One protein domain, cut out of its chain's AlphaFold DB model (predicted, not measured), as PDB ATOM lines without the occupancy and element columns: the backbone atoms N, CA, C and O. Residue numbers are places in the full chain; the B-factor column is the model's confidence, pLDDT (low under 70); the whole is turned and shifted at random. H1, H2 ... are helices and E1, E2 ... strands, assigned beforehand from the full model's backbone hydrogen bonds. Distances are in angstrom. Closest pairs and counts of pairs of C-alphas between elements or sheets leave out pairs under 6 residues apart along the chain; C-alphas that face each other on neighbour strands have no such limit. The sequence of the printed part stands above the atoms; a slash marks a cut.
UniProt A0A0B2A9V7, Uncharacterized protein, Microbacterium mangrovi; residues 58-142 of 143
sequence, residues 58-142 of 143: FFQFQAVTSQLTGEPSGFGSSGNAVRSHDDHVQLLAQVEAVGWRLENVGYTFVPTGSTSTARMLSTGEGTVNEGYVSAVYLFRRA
ATOM      1  N   PHE A  58      26.074  -2.416 -27.038       97.06
ATOM      2  CA  PHE A  58      25.256  -1.918 -25.938       97.06
ATOM      3  C   PHE A  58      24.305  -2.997 -25.434       97.06
ATOM      4  O   PHE A  58      23.792  -3.800 -26.213       97.06
ATOM      5  N   PHE A  59      24.024  -2.960 -24.137       96.62
ATOM      6  CA  PHE A  59      23.046  -3.815 -23.483       96.62
ATOM      7  C   PHE A  59      22.163  -2.971 -22.569       96.62
ATOM      8  O   PHE A  59      22.657  -2.161 -21.789       96.62
ATOM      9  N   GLN A  60      20.849  -3.157 -22.665       95.69
ATOM     10  CA  GLN A  60      19.882  -2.433 -21.851       95.69
ATOM     11  C   GLN A  60      18.912  -3.410 -21.198       95.69
ATOM     12  O   GLN A  60      18.409  -4.332 -21.843       95.69
ATOM     13  N   PHE A  61      18.580  -3.160 -19.933       92.56
ATOM     14  CA  PHE A  61      17.433  -3.800 -19.306       92.56
ATOM     15  C   PHE A  61      16.694  -2.860 -18.361       92.56
ATOM     16  O   PHE A  61      17.241  -1.886 -17.851       92.56
ATOM     17  N   GLN A  62      15.427  -3.185 -18.128       90.06
ATOM     18  CA  GLN A  62      14.562  -2.497 -17.186       90.06
ATOM     19  C   GLN A  62      14.321  -3.395 -15.972       90.06
ATOM     20  O   GLN A  62      14.108  -4.600 -16.129       90.06
ATOM     21  N   ALA A  63      14.340  -2.815 -14.775       84.69
ATOM     22  CA  ALA A  63      13.979  -3.491 -13.536       84.69
ATOM     23  C   ALA A  63      13.089  -2.596 -12.666       84.69
ATOM     24  O   ALA A  63      13.089  -1.371 -12.796       84.69
ATOM     25  N   VAL A  64      12.307  -3.210 -11.781       80.62
ATOM     26  CA  VAL A  64      11.555  -2.490 -10.749       80.62
ATOM     27  C   VAL A  64      12.442  -2.386  -9.512       80.62
ATOM     28  O   VAL A  64      12.873  -3.405  -8.975       80.62
ATOM     29  N   THR A  65      12.747  -1.163  -9.085       76.94
ATOM     30  CA  THR A  65      13.659  -0.900  -7.959       76.94
ATOM     31  C   THR A  65      12.913  -0.829  -6.637       76.94
ATOM     32  O   THR A  65      13.343  -1.434  -5.655       76.94
ATOM     33  N   SER A  66      11.774  -0.138  -6.628       68.25
ATOM     34  CA  SER A  66      10.965   0.045  -5.426       68.25
ATOM     35  C   SER A  66       9.480   0.070  -5.768       68.25
ATOM     36  O   SER A  66       9.092   0.517  -6.847       68.25
ATOM     37  N   GLN A  67       8.648  -0.379  -4.837       66.25
ATOM     38  CA  GLN A  67       7.192  -0.291  -4.907       66.25
ATOM     39  C   GLN A  67       6.676   0.575  -3.759       66.25
ATOM     40  O   GLN A  67       7.144   0.451  -2.628       66.25
ATOM     41  N   LEU A  68       5.718   1.440  -4.073       60.75
ATOM     42  CA  LEU A  68       4.964   2.259  -3.137       60.75
ATOM     43  C   LEU A  68       3.555   1.674  -3.043       60.75
ATOM     44  O   LEU A  68       2.781   1.761  -3.998       60.75
ATOM     45  N   THR A  69       3.238   1.061  -1.908       56.59
ATOM     46  CA  THR A  69       1.913   0.491  -1.633       56.59
ATOM     47  C   THR A  69       1.230   1.273  -0.525       56.59
ATOM     48  O   THR A  69       1.868   1.602   0.480       56.59
ATOM     49  N   GLY A  70      -0.060   1.551  -0.691       50.72
ATOM     50  CA  GLY A  70      -0.863   2.160   0.358       50.72
ATOM     51  C   GLY A  70      -1.305   1.152   1.402       50.72
ATOM     52  O   GLY A  70      -1.787   0.076   1.059       50.72
ATOM     53  N   GLU A  71      -1.177   1.504   2.679       52.84
ATOM     54  CA  GLU A  71      -1.813   0.743   3.750       52.84
ATOM     55  C   GLU A  71      -3.158   1.395   4.110       52.84
ATOM     56  O   GLU A  71      -3.186   2.556   4.541       52.84
ATOM     57  N   PRO A  72      -4.297   0.692   3.938       45.78
ATOM     58  CA  PRO A  72      -5.588   1.212   4.359       45.78
ATOM     59  C   PRO A  72      -5.629   1.256   5.887       45.78
ATOM     60  O   PRO A  72      -5.690   0.222   6.548       45.78
ATOM     61  N   SER A  73      -5.619   2.455   6.469       50.19
ATOM     62  CA  SER A  73      -5.861   2.621   7.902       50.19
ATOM     63  C   SER A  73      -7.291   3.097   8.152       50.19
ATOM     64  O   SER A  73      -7.751   4.112   7.630       50.19
ATOM     65  N   GLY A  74      -8.012   2.363   9.000       47.34
ATOM     66  CA  GLY A  74      -9.363   2.721   9.443       47.34
ATOM     67  C   GLY A  74      -9.417   3.901  10.425       47.34
ATOM     68  O   GLY A  74     -10.482   4.183  10.962       47.34
ATOM     69  N   PHE A  75      -8.289   4.576  10.698       42.56
ATOM     70  CA  PHE A  75      -8.165   5.574  11.770       42.56
ATOM     71  C   PHE A  75      -7.354   6.822  11.368       42.56
ATOM     72  O   PHE A  75      -6.629   7.404  12.169       42.56
ATOM     73  N   GLY A  76      -7.482   7.257  10.111       40.47
ATOM     74  CA  GLY A  76      -7.128   8.626   9.711       40.47
ATOM     75  C   GLY A  76      -5.666   8.903   9.331       40.47
ATOM     76  O   GLY A  76      -5.349  10.062   9.073       40.47
ATOM     77  N   SER A  77      -4.800   7.889   9.214       44.38
ATOM     78  CA  SER A  77      -3.432   8.050   8.689       44.38
ATOM     79  C   SER A  77      -3.179   7.103   7.523       44.38
ATOM     80  O   SER A  77      -2.844   5.937   7.708       44.38
ATOM     81  N   SER A  78      -3.387   7.582   6.306       48.72
ATOM     82  CA  SER A  78      -2.945   6.904   5.092       48.72
ATOM     83  C   SER A  78      -1.412   6.781   5.100       48.72
ATOM     84  O   SER A  78      -0.718   7.760   4.822       48.72
ATOM     85  N   GLY A  79      -0.889   5.615   5.485       48.81
ATOM     86  CA  GLY A  79       0.542   5.318   5.468       48.81
ATOM     87  C   GLY A  79       0.973   4.781   4.105       48.81
ATOM     88  O   GLY A  79       0.237   4.029   3.470       48.81
ATOM     89  N   ASN A  80       2.175   5.157   3.668       50.53
ATOM     90  CA  ASN A  80       2.812   4.586   2.487       50.53
ATOM     91  C   ASN A  80       3.903   3.610   2.934       50.53
ATOM     92  O   ASN A  80       4.822   4.012   3.648       50.53
ATOM     93  N   ALA A  81       3.841   2.360   2.481       54.88
ATOM     94  CA  ALA A  81       4.933   1.408   2.640       54.88
ATOM     95  C   ALA A  81       5.794   1.404   1.369       54.88
ATOM     96  O   ALA A  81       5.286   1.204   0.264       54.88
ATOM     97  N   VAL A  82       7.104   1.628   1.523       57.84
ATOM     98  CA  VAL A  82       8.083   1.491   0.437       57.84
ATOM     99  C   VAL A  82       8.772   0.142   0.584       57.84
ATOM    100  O   VAL A  82       9.442  -0.106   1.586       57.84
ATOM    101  N   ARG A  83       8.633  -0.727  -0.417       59.88
ATOM    102  CA  ARG A  83       9.424  -1.960  -0.525       59.88
ATOM    103  C   ARG A  83      10.513  -1.754  -1.566       59.88
ATOM    104  O   ARG A  83      10.198  -1.554  -2.736       59.88
ATOM    105  N   SER A  84      11.771  -1.802  -1.143       59.22
ATOM    106  CA  SER A  84      12.936  -1.760  -2.034       59.22
ATOM    107  C   SER A  84      13.477  -3.165  -2.276       59.22
ATOM    108  O   SER A  84      13.385  -4.027  -1.404       59.22
ATOM    109  N   HIS A  85      14.019  -3.398  -3.469       62.06
ATOM    110  CA  HIS A  85      14.711  -4.640  -3.806       62.06
ATOM    111  C   HIS A  85      16.227  -4.423  -3.673       62.06
ATOM    112  O   HIS A  85      16.819  -3.713  -4.485       62.06
ATOM    113  N   ASP A  86      16.858  -5.034  -2.669       59.41
ATOM    114  CA  ASP A  86      18.293  -4.839  -2.387       59.41
ATOM    115  C   ASP A  86      19.224  -5.592  -3.365       59.41
ATOM    116  O   ASP A  86      20.413  -5.296  -3.460       59.41
ATOM    117  N   ASP A  87      18.688  -6.525  -4.159       67.19
ATOM    118  CA  ASP A  87      19.462  -7.428  -5.035       67.19
ATOM    119  C   ASP A  87      19.968  -6.770  -6.342       67.19
ATOM    120  O   ASP A  87      20.674  -7.372  -7.154       67.19
ATOM    121  N   HIS A  88      19.636  -5.496  -6.586       76.81
ATOM    122  CA  HIS A  88      20.032  -4.832  -7.835       76.81
ATOM    123  C   HIS A  88      21.543  -4.611  -7.926       76.81
ATOM    124  O   HIS A  88      22.107  -4.767  -9.003       76.81
ATOM    125  N   VAL A  89      22.228  -4.315  -6.818       84.12
ATOM    126  CA  VAL A  89      23.681  -4.057  -6.838       84.12
ATOM    127  C   VAL A  89      24.463  -5.304  -7.252       84.12
ATOM    128  O   VAL A  89      25.371  -5.221  -8.080       84.12
ATOM    129  N   GLN A  90      24.084  -6.468  -6.723       87.94
ATOM    130  CA  GLN A  90      24.723  -7.734  -7.066       87.94
ATOM    131  C   GLN A  90      24.490  -8.088  -8.538       87.94
ATOM    132  O   GLN A  90      25.430  -8.491  -9.225       87.94
ATOM    133  N   LEU A  91      23.272  -7.886  -9.045       89.12
ATOM    134  CA  LEU A  91      22.968  -8.105 -10.456       89.12
ATOM    135  C   LEU A  91      23.805  -7.203 -11.377       89.12
ATOM    136  O   LEU A  91      24.332  -7.684 -12.379       89.12
ATOM    137  N   LEU A  92      23.950  -5.914 -11.050       92.50
ATOM    138  CA  LEU A  92      24.762  -4.987 -11.847       92.50
ATOM    139  C   LEU A  92      26.231  -5.426 -11.870       92.50
ATOM    140  O   LEU A  92      26.824  -5.485 -12.943       92.50
ATOM    141  N   ALA A  93      26.785  -5.824 -10.720       92.94
ATOM    142  CA  ALA A  93      28.149  -6.342 -10.636       92.94
ATOM    143  C   ALA A  93      28.338  -7.627 -11.461       92.94
ATOM    144  O   ALA A  93      29.355  -7.791 -12.134       92.94
ATOM    145  N   GLN A  94      27.350  -8.528 -11.455       94.38
ATOM    146  CA  GLN A  94      27.379  -9.734 -12.285       94.38
ATOM    147  C   GLN A  94      27.349  -9.399 -13.779       94.38
ATOM    148  O   GLN A  94      28.081 -10.017 -14.543       94.38
ATOM    149  N   VAL A  95      26.546  -8.414 -14.198       95.25
ATOM    150  CA  VAL A  95      26.518  -7.947 -15.592       95.25
ATOM    151  C   VAL A  95      27.860  -7.328 -15.984       95.25
ATOM    152  O   VAL A  95      28.366  -7.631 -17.063       95.25
ATOM    153  N   GLU A  96      28.483  -6.528 -15.117       95.38
ATOM    154  CA  GLU A  96      29.815  -5.981 -15.398       95.38
ATOM    155  C   GLU A  96      30.892  -7.067 -15.497       95.38
ATOM    156  O   GLU A  96      31.751  -7.003 -16.376       95.38
ATOM    157  N   ALA A  97      30.802  -8.125 -14.684       95.88
ATOM    158  CA  ALA A  97      31.712  -9.270 -14.753       95.88
ATOM    159  C   ALA A  97      31.646 -10.035 -16.091       95.88
ATOM    160  O   ALA A  97      32.614 -10.702 -16.454       95.88
ATOM    161  N   VAL A  98      30.547  -9.922 -16.850       96.00
ATOM    162  CA  VAL A  98      30.448 -10.462 -18.222       96.00
ATOM    163  C   VAL A  98      31.327  -9.680 -19.211       96.00
ATOM    164  O   VAL A  98      31.661 -10.195 -20.273       96.00
ATOM    165  N   GLY A  99      31.728  -8.451 -18.877       96.75
ATOM    166  CA  GLY A  99      32.440  -7.539 -19.779       96.75
ATOM    167  C   GLY A  99      31.587  -6.354 -20.233       96.75
ATOM    168  O   GLY A  99      31.889  -5.704 -21.234       96.75
ATOM    169  N   TRP A 100      30.504  -6.061 -19.521       97.81
ATOM    170  CA  TRP A 100      29.753  -4.822 -19.684       97.81
ATOM    171  C   TRP A 100      30.290  -3.746 -18.735       97.81
ATOM    172  O   TRP A 100      30.910  -4.039 -17.721       97.81
ATOM    173  N   ARG A 101      30.042  -2.480 -19.049       97.19
ATOM    174  CA  ARG A 101      30.314  -1.351 -18.160       97.19
ATOM    175  C   ARG A 101      29.077  -0.482 -18.082       97.19
ATOM    176  O   ARG A 101      28.531  -0.116 -19.127       97.19
ATOM    177  N   LEU A 102      28.632  -0.177 -16.868       96.06
ATOM    178  CA  LEU A 102      27.462   0.663 -16.669       96.06
ATOM    179  C   LEU A 102      27.744   2.077 -17.194       96.06
ATOM    180  O   LEU A 102      28.707   2.722 -16.783       96.06
ATOM    181  N   GLU A 103      26.907   2.536 -18.120       96.38
ATOM    182  CA  GLU A 103      27.027   3.853 -18.752       96.38
ATOM    183  C   GLU A 103      26.022   4.837 -18.151       96.38
ATOM    184  O   GLU A 103      26.367   5.973 -17.834       96.38
ATOM    185  N   ASN A 104      24.762   4.413 -18.001       93.81
ATOM    186  CA  ASN A 104      23.688   5.284 -17.536       93.81
ATOM    187  C   ASN A 104      22.589   4.495 -16.809       93.81
ATOM    188  O   ASN A 104      22.339   3.325 -17.111       93.81
ATOM    189  N   VAL A 105      21.903   5.166 -15.883       93.62
ATOM    190  CA  VAL A 105      20.702   4.679 -15.203       93.62
ATOM    191  C   VAL A 105      19.631   5.763 -15.239       93.62
ATOM    192  O   VAL A 105      19.831   6.865 -14.733       93.62
ATOM    193  N   GLY A 106      18.476   5.440 -15.814       88.88
ATOM    194  CA  GLY A 106      17.291   6.293 -15.786       88.88
ATOM    195  C   GLY A 106      16.258   5.754 -14.806       88.88
ATOM    196  O   GLY A 106      15.946   4.569 -14.850       88.88
ATOM    197  N   TYR A 107      15.692   6.610 -13.955       87.81
ATOM    198  CA  TYR A 107      14.596   6.244 -13.056       87.81
ATOM    199  C   TYR A 107      13.296   6.897 -13.508       87.81
ATOM    200  O   TYR A 107      13.260   8.070 -13.876       87.81
ATOM    201  N   THR A 108      12.205   6.143 -13.475       87.25
ATOM    202  CA  THR A 108      10.868   6.646 -13.784       87.25
ATOM    203  C   THR A 108       9.875   6.062 -12.795       87.25
ATOM    204  O   THR A 108       9.826   4.851 -12.587       87.25
ATOM    205  N   PHE A 109       9.079   6.930 -12.175       82.56
ATOM    206  CA  PHE A 109       7.958   6.506 -11.347       82.56
ATOM    207  C   PHE A 109       6.740   6.244 -12.233       82.56
ATOM    208  O   PHE A 109       6.334   7.111 -13.006       82.56
ATOM    209  N   VAL A 110       6.167   5.050 -12.112       80.81
ATOM    210  CA  VAL A 110       4.957   4.640 -12.821       80.81
ATOM    211  C   VAL A 110       3.811   4.568 -11.806       80.81
ATOM    212  O   VAL A 110       3.815   3.667 -10.961       80.81
ATOM    213  N   PRO A 111       2.843   5.503 -11.849       75.50
ATOM    214  CA  PRO A 111       1.667   5.443 -10.988       75.50
ATOM    215  C   PRO A 111       0.757   4.286 -11.423       75.50
ATOM    216  O   PRO A 111       0.451   4.145 -12.605       75.50
ATOM    217  N   THR A 112       0.326   3.456 -10.473       73.06
ATOM    218  CA  THR A 112      -0.556   2.298 -10.722       73.06
ATOM    219  C   THR A 112      -1.976   2.504 -10.212       73.06
ATOM    220  O   THR A 112      -2.881   1.799 -10.649       73.06
ATOM    221  N   GLY A 113      -2.196   3.479  -9.334       60.50
ATOM    222  CA  GLY A 113      -3.523   3.820  -8.838       60.50
ATOM    223  C   GLY A 113      -3.469   4.856  -7.727       60.50
ATOM    224  O   GLY A 113      -2.398   5.249  -7.267       60.50
ATOM    225  N   SER A 114      -4.641   5.298  -7.284       53.84
ATOM    226  CA  SER A 114      -4.771   6.081  -6.063       53.84
ATOM    227  C   SER A 114      -5.979   5.605  -5.271       53.84
ATOM    228  O   SER A 114      -7.090   5.600  -5.802       53.84
ATOM    229  N   THR A 115      -5.794   5.232  -4.007       53.69
ATOM    230  CA  THR A 115      -6.916   4.988  -3.094       53.69
ATOM    231  C   THR A 115      -7.237   6.291  -2.374       53.69
ATOM    232  O   THR A 115      -6.417   6.789  -1.605       53.69
ATOM    233  N   SER A 116      -8.415   6.862  -2.638       50.28
ATOM    234  CA  SER A 116      -8.943   7.984  -1.855       50.28
ATOM    235  C   SER A 116      -9.857   7.429  -0.769       50.28
ATOM    236  O   SER A 116     -10.903   6.852  -1.069       50.28
ATOM    237  N   THR A 117      -9.460   7.574   0.493       51.88
ATOM    238  CA  THR A 117     -10.318   7.229   1.630       51.88
ATOM    239  C   THR A 117     -10.917   8.514   2.183       51.88
ATOM    240  O   THR A 117     -10.206   9.359   2.737       51.88
ATOM    241  N   ALA A 118     -12.235   8.664   2.041       48.78
ATOM    242  CA  ALA A 118     -12.974   9.736   2.693       48.78
ATOM    243  C   ALA A 118     -12.854   9.565   4.215       48.78
ATOM    244  O   ALA A 118     -13.227   8.527   4.768       48.78
ATOM    245  N   ARG A 119     -12.304  10.565   4.915       50.84
ATOM    246  CA  ARG A 119     -12.212  10.516   6.378       50.84
ATOM    247  C   ARG A 119     -13.621  10.616   6.955       50.84
ATOM    248  O   ARG A 119     -14.240  11.670   6.890       50.84
ATOM    249  N   MET A 120     -14.104   9.541   7.578       49.06
ATOM    250  CA  MET A 120     -15.468   9.462   8.125       49.06
ATOM    251  C   MET A 120     -15.799  10.521   9.198       49.06
ATOM    252  O   MET A 120     -16.966  10.688   9.533       49.06
ATOM    253  N   LEU A 121     -14.800  11.237   9.738       50.00
ATOM    254  CA  LEU A 121     -14.950  12.211  10.831       50.00
ATOM    255  C   LEU A 121     -14.273  13.578  10.568       50.00
ATOM    256  O   LEU A 121     -14.211  14.403  11.475       50.00
ATOM    257  N   SER A 122     -13.751  13.848   9.362       49.38
ATOM    258  CA  SER A 122     -13.171  15.165   9.022       49.38
ATOM    259  C   SER A 122     -13.405  15.524   7.554       49.38
ATOM    260  O   SER A 122     -13.399  14.632   6.713       49.38
ATOM    261  N   THR A 123     -13.515  16.813   7.220       51.59
ATOM    262  CA  THR A 123     -13.690  17.333   5.847       51.59
ATOM    263  C   THR A 123     -12.415  17.222   4.992       51.59
ATOM    264  O   THR A 123     -11.911  18.222   4.484       51.59
ATOM    265  N   GLY A 124     -11.849  16.020   4.862       50.50
ATOM    266  CA  GLY A 124     -10.634  15.772   4.088       50.50
ATOM    267  C   GLY A 124     -10.594  14.371   3.485       50.50
ATOM    268  O   GLY A 124     -10.941  13.389   4.143       50.50
ATOM    269  N   GLU A 125     -10.137  14.283   2.241       50.62
ATOM    270  CA  GLU A 125      -9.798  13.032   1.566       50.62
ATOM    271  C   GLU A 125      -8.326  12.689   1.825       50.62
ATOM    272  O   GLU A 125      -7.451  13.553   1.739       50.62
ATOM    273  N   GLY A 126      -8.041  11.438   2.190       48.38
ATOM    274  CA  GLY A 126      -6.678  10.911   2.192       48.38
ATOM    275  C   GLY A 126      -6.417  10.193   0.876       48.38
ATOM    276  O   GLY A 126      -6.945   9.101   0.687       48.38
ATOM    277  N   THR A 127      -5.625  10.786  -0.018       53.81
ATOM    278  CA  THR A 127      -5.200  10.140  -1.267       53.81
ATOM    279  C   THR A 127      -3.884   9.405  -1.038       53.81
ATOM    280  O   THR A 127      -2.858  10.032  -0.773       53.81
ATOM    281  N   VAL A 128      -3.902   8.080  -1.158       54.66
ATOM    282  CA  VAL A 128      -2.683   7.272  -1.237       54.66
ATOM    283  C   VAL A 128      -2.376   6.996  -2.692       54.66
ATOM    284  O   VAL A 128      -3.183   6.373  -3.374       54.66
ATOM    285  N   ASN A 129      -1.210   7.440  -3.155       58.34
ATOM    286  CA  ASN A 129      -0.709   7.089  -4.477       58.34
ATOM    287  C   ASN A 129      -0.018   5.727  -4.409       58.34
ATOM    288  O   ASN A 129       0.929   5.546  -3.646       58.34
ATOM    289  N   GLU A 130      -0.474   4.796  -5.236       65.25
ATOM    290  CA  GLU A 130       0.185   3.520  -5.477       65.25
ATOM    291  C   GLU A 130       1.017   3.624  -6.754       65.25
ATOM    292  O   GLU A 130       0.605   4.229  -7.750       65.25
ATOM    293  N   GLY A 131       2.207   3.034  -6.742       74.06
ATOM    294  CA  GLY A 131       3.058   3.010  -7.923       74.06
ATOM    295  C   GLY A 131       4.360   2.271  -7.697       74.06
ATOM    296  O   GLY A 131       4.633   1.749  -6.618       74.06
ATOM    297  N   TYR A 132       5.196   2.233  -8.724       78.56
ATOM    298  CA  TYR A 132       6.525   1.646  -8.623       78.56
ATOM    299  C   TYR A 132       7.559   2.493  -9.350       78.56
ATOM    300  O   TYR A 132       7.274   3.160 -10.341       78.56
ATOM    301  N   VAL A 133       8.788   2.464  -8.846       81.12
ATOM    302  CA  VAL A 133       9.941   3.058  -9.512       81.12
ATOM    303  C   VAL A 133      10.551   1.997 -10.409       81.12
ATOM    304  O   VAL A 133      11.012   0.953  -9.938       81.12
ATOM    305  N   SER A 134      10.564   2.271 -11.706       85.75
ATOM    306  CA  SER A 134      11.293   1.478 -12.677       85.75
ATOM    307  C   SER A 134      12.610   2.151 -13.034       85.75
ATOM    308  O   SER A 134      12.646   3.346 -13.323       85.75
ATOM    309  N   ALA A 135      13.683   1.371 -13.019       87.81
ATOM    310  CA  ALA A 135      14.996   1.774 -13.483       87.81
ATOM    311  C   ALA A 135      15.287   1.147 -14.849       87.81
ATOM    312  O   ALA A 135      15.036  -0.041 -15.062       87.81
ATOM    313  N   VAL A 136      15.842   1.939 -15.760       92.31
ATOM    314  CA  VAL A 136      16.404   1.500 -17.036       92.31
ATOM    315  C   VAL A 136      17.917   1.624 -16.936       92.31
ATOM    316  O   VAL A 136      18.434   2.726 -16.776       92.31
ATOM    317  N   TYR A 137      18.618   0.500 -17.040       94.31
ATOM    318  CA  TYR A 137      20.076   0.437 -17.004       94.31
ATOM    319  C   TYR A 137      20.614   0.275 -18.420       94.31
ATOM    320  O   TYR A 137      20.186  -0.632 -19.138       94.31
ATOM    321  N   LEU A 138      21.560   1.131 -18.801       96.44
ATOM    322  CA  LEU A 138      22.283   1.060 -20.065       96.44
ATOM    323  C   LEU A 138      23.750   0.742 -19.799       96.44
ATOM    324  O   LEU A 138      24.428   1.441 -19.046       96.44
ATOM    325  N   PHE A 139      24.240  -0.280 -20.484       97.56
ATOM    326  CA  PHE A 139      25.621  -0.715 -20.457       97.56
ATOM    327  C   PHE A 139      26.253  -0.565 -21.832       97.56
ATOM    328  O   PHE A 139      25.632  -0.863 -22.855       97.56
ATOM    329  N   ARG A 140      27.522  -0.172 -21.841       97.56
ATOM    330  CA  ARG A 140      28.413  -0.257 -23.001       97.56
ATOM    331  C   ARG A 140      29.316  -1.471 -22.859       97.56
ATOM    332  O   ARG A 140      29.665  -1.858 -21.744       97.56
ATOM    333  N   ARG A 141      29.736  -2.063 -23.971       96.94
ATOM    334  CA  ARG A 141      30.732  -3.134 -23.925       96.94
ATOM    335  C   ARG A 141      32.068  -2.588 -23.406       96.94
ATOM    336  O   ARG A 141      32.537  -1.539 -23.862       96.94
ATOM    337  N   ALA A 142      32.666  -3.276 -22.440       91.44
ATOM    338  CA  ALA A 142      34.049  -3.051 -22.054       91.44
ATOM    339  C   ALA A 142      34.928  -3.766 -23.090       91.44
ATOM    340  O   ALA A 142      34.845  -4.981 -23.253       91.44
TER     341      ALA A 142
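This is residues 58 to 142 of the 143 residues of an uncharacterized protein of Microbacterium mangrovi (UniProt A0A0B2A9V7). A long, narrow, twisted ribbon of four antiparallel strands makes a rod, its length set by the hairpin of E3 and E4, with the hairpin of E1 and E2 along the other side of E4. One short helix, H1, covers part of one face near the end where residues 58 and 142 lie. The printed part has 85 residues, with E1, E2, H1, E3 and E4 along the chain, sheet order E2 - E1 - E4 - E3, and is mostly strand. It is only just extended, close to loose, with a radius of gyration of the C-alphas of 18.3 A and spans of 61 by 18 by 12 A.

E1, residues 58 to 71, begins with C-alpha 58 at (25.256, -1.918, -25.938) and is 40.3 A long. E2 is residues 79 to 84, 16.1 A, and H1 residues 88 to 97, 14.3 A. E3, residues 100 to 118, is 50.4 A long and bends by 64 degrees at residue 103. E4, residues 125 to 141, is 50.5 A long and ends with C-alpha 141 at (30.732, -3.134, -23.925).

E1 and E4 are antiparallel at 164 degrees, with N 59 and O 139 2.9 A apart, within hydrogen-bond range. E2 and E1 stand at 152 degrees, with N 69 and O 81 at 3.0 A. E4 and E3 stand at 168 degrees, with N 108 and O 134 at 2.8 A. E2 and E3, the edge strands, are apart. H1 is on the sheet, two layers with the helix on one face, at a height of 7.2 A. It runs along the strands, at 20 degrees to E3 on the local plane, and is only just over E3, on which 3 of its C-alphas fall. The closest C-alphas of H1 and E3 are those of Glu 96 and Leu 102, 7.2 A apart. In H1 every O i to N i+4 pair is within hydrogen-bond range.

The C-alphas farthest apart, those of Leu 121 and Ala 142, are 61.0 A apart. The printed part has no cut and no long link. Mean pLDDT of the printed part is 72.7, with residues 66 to 87 and 113 to 130 under 70.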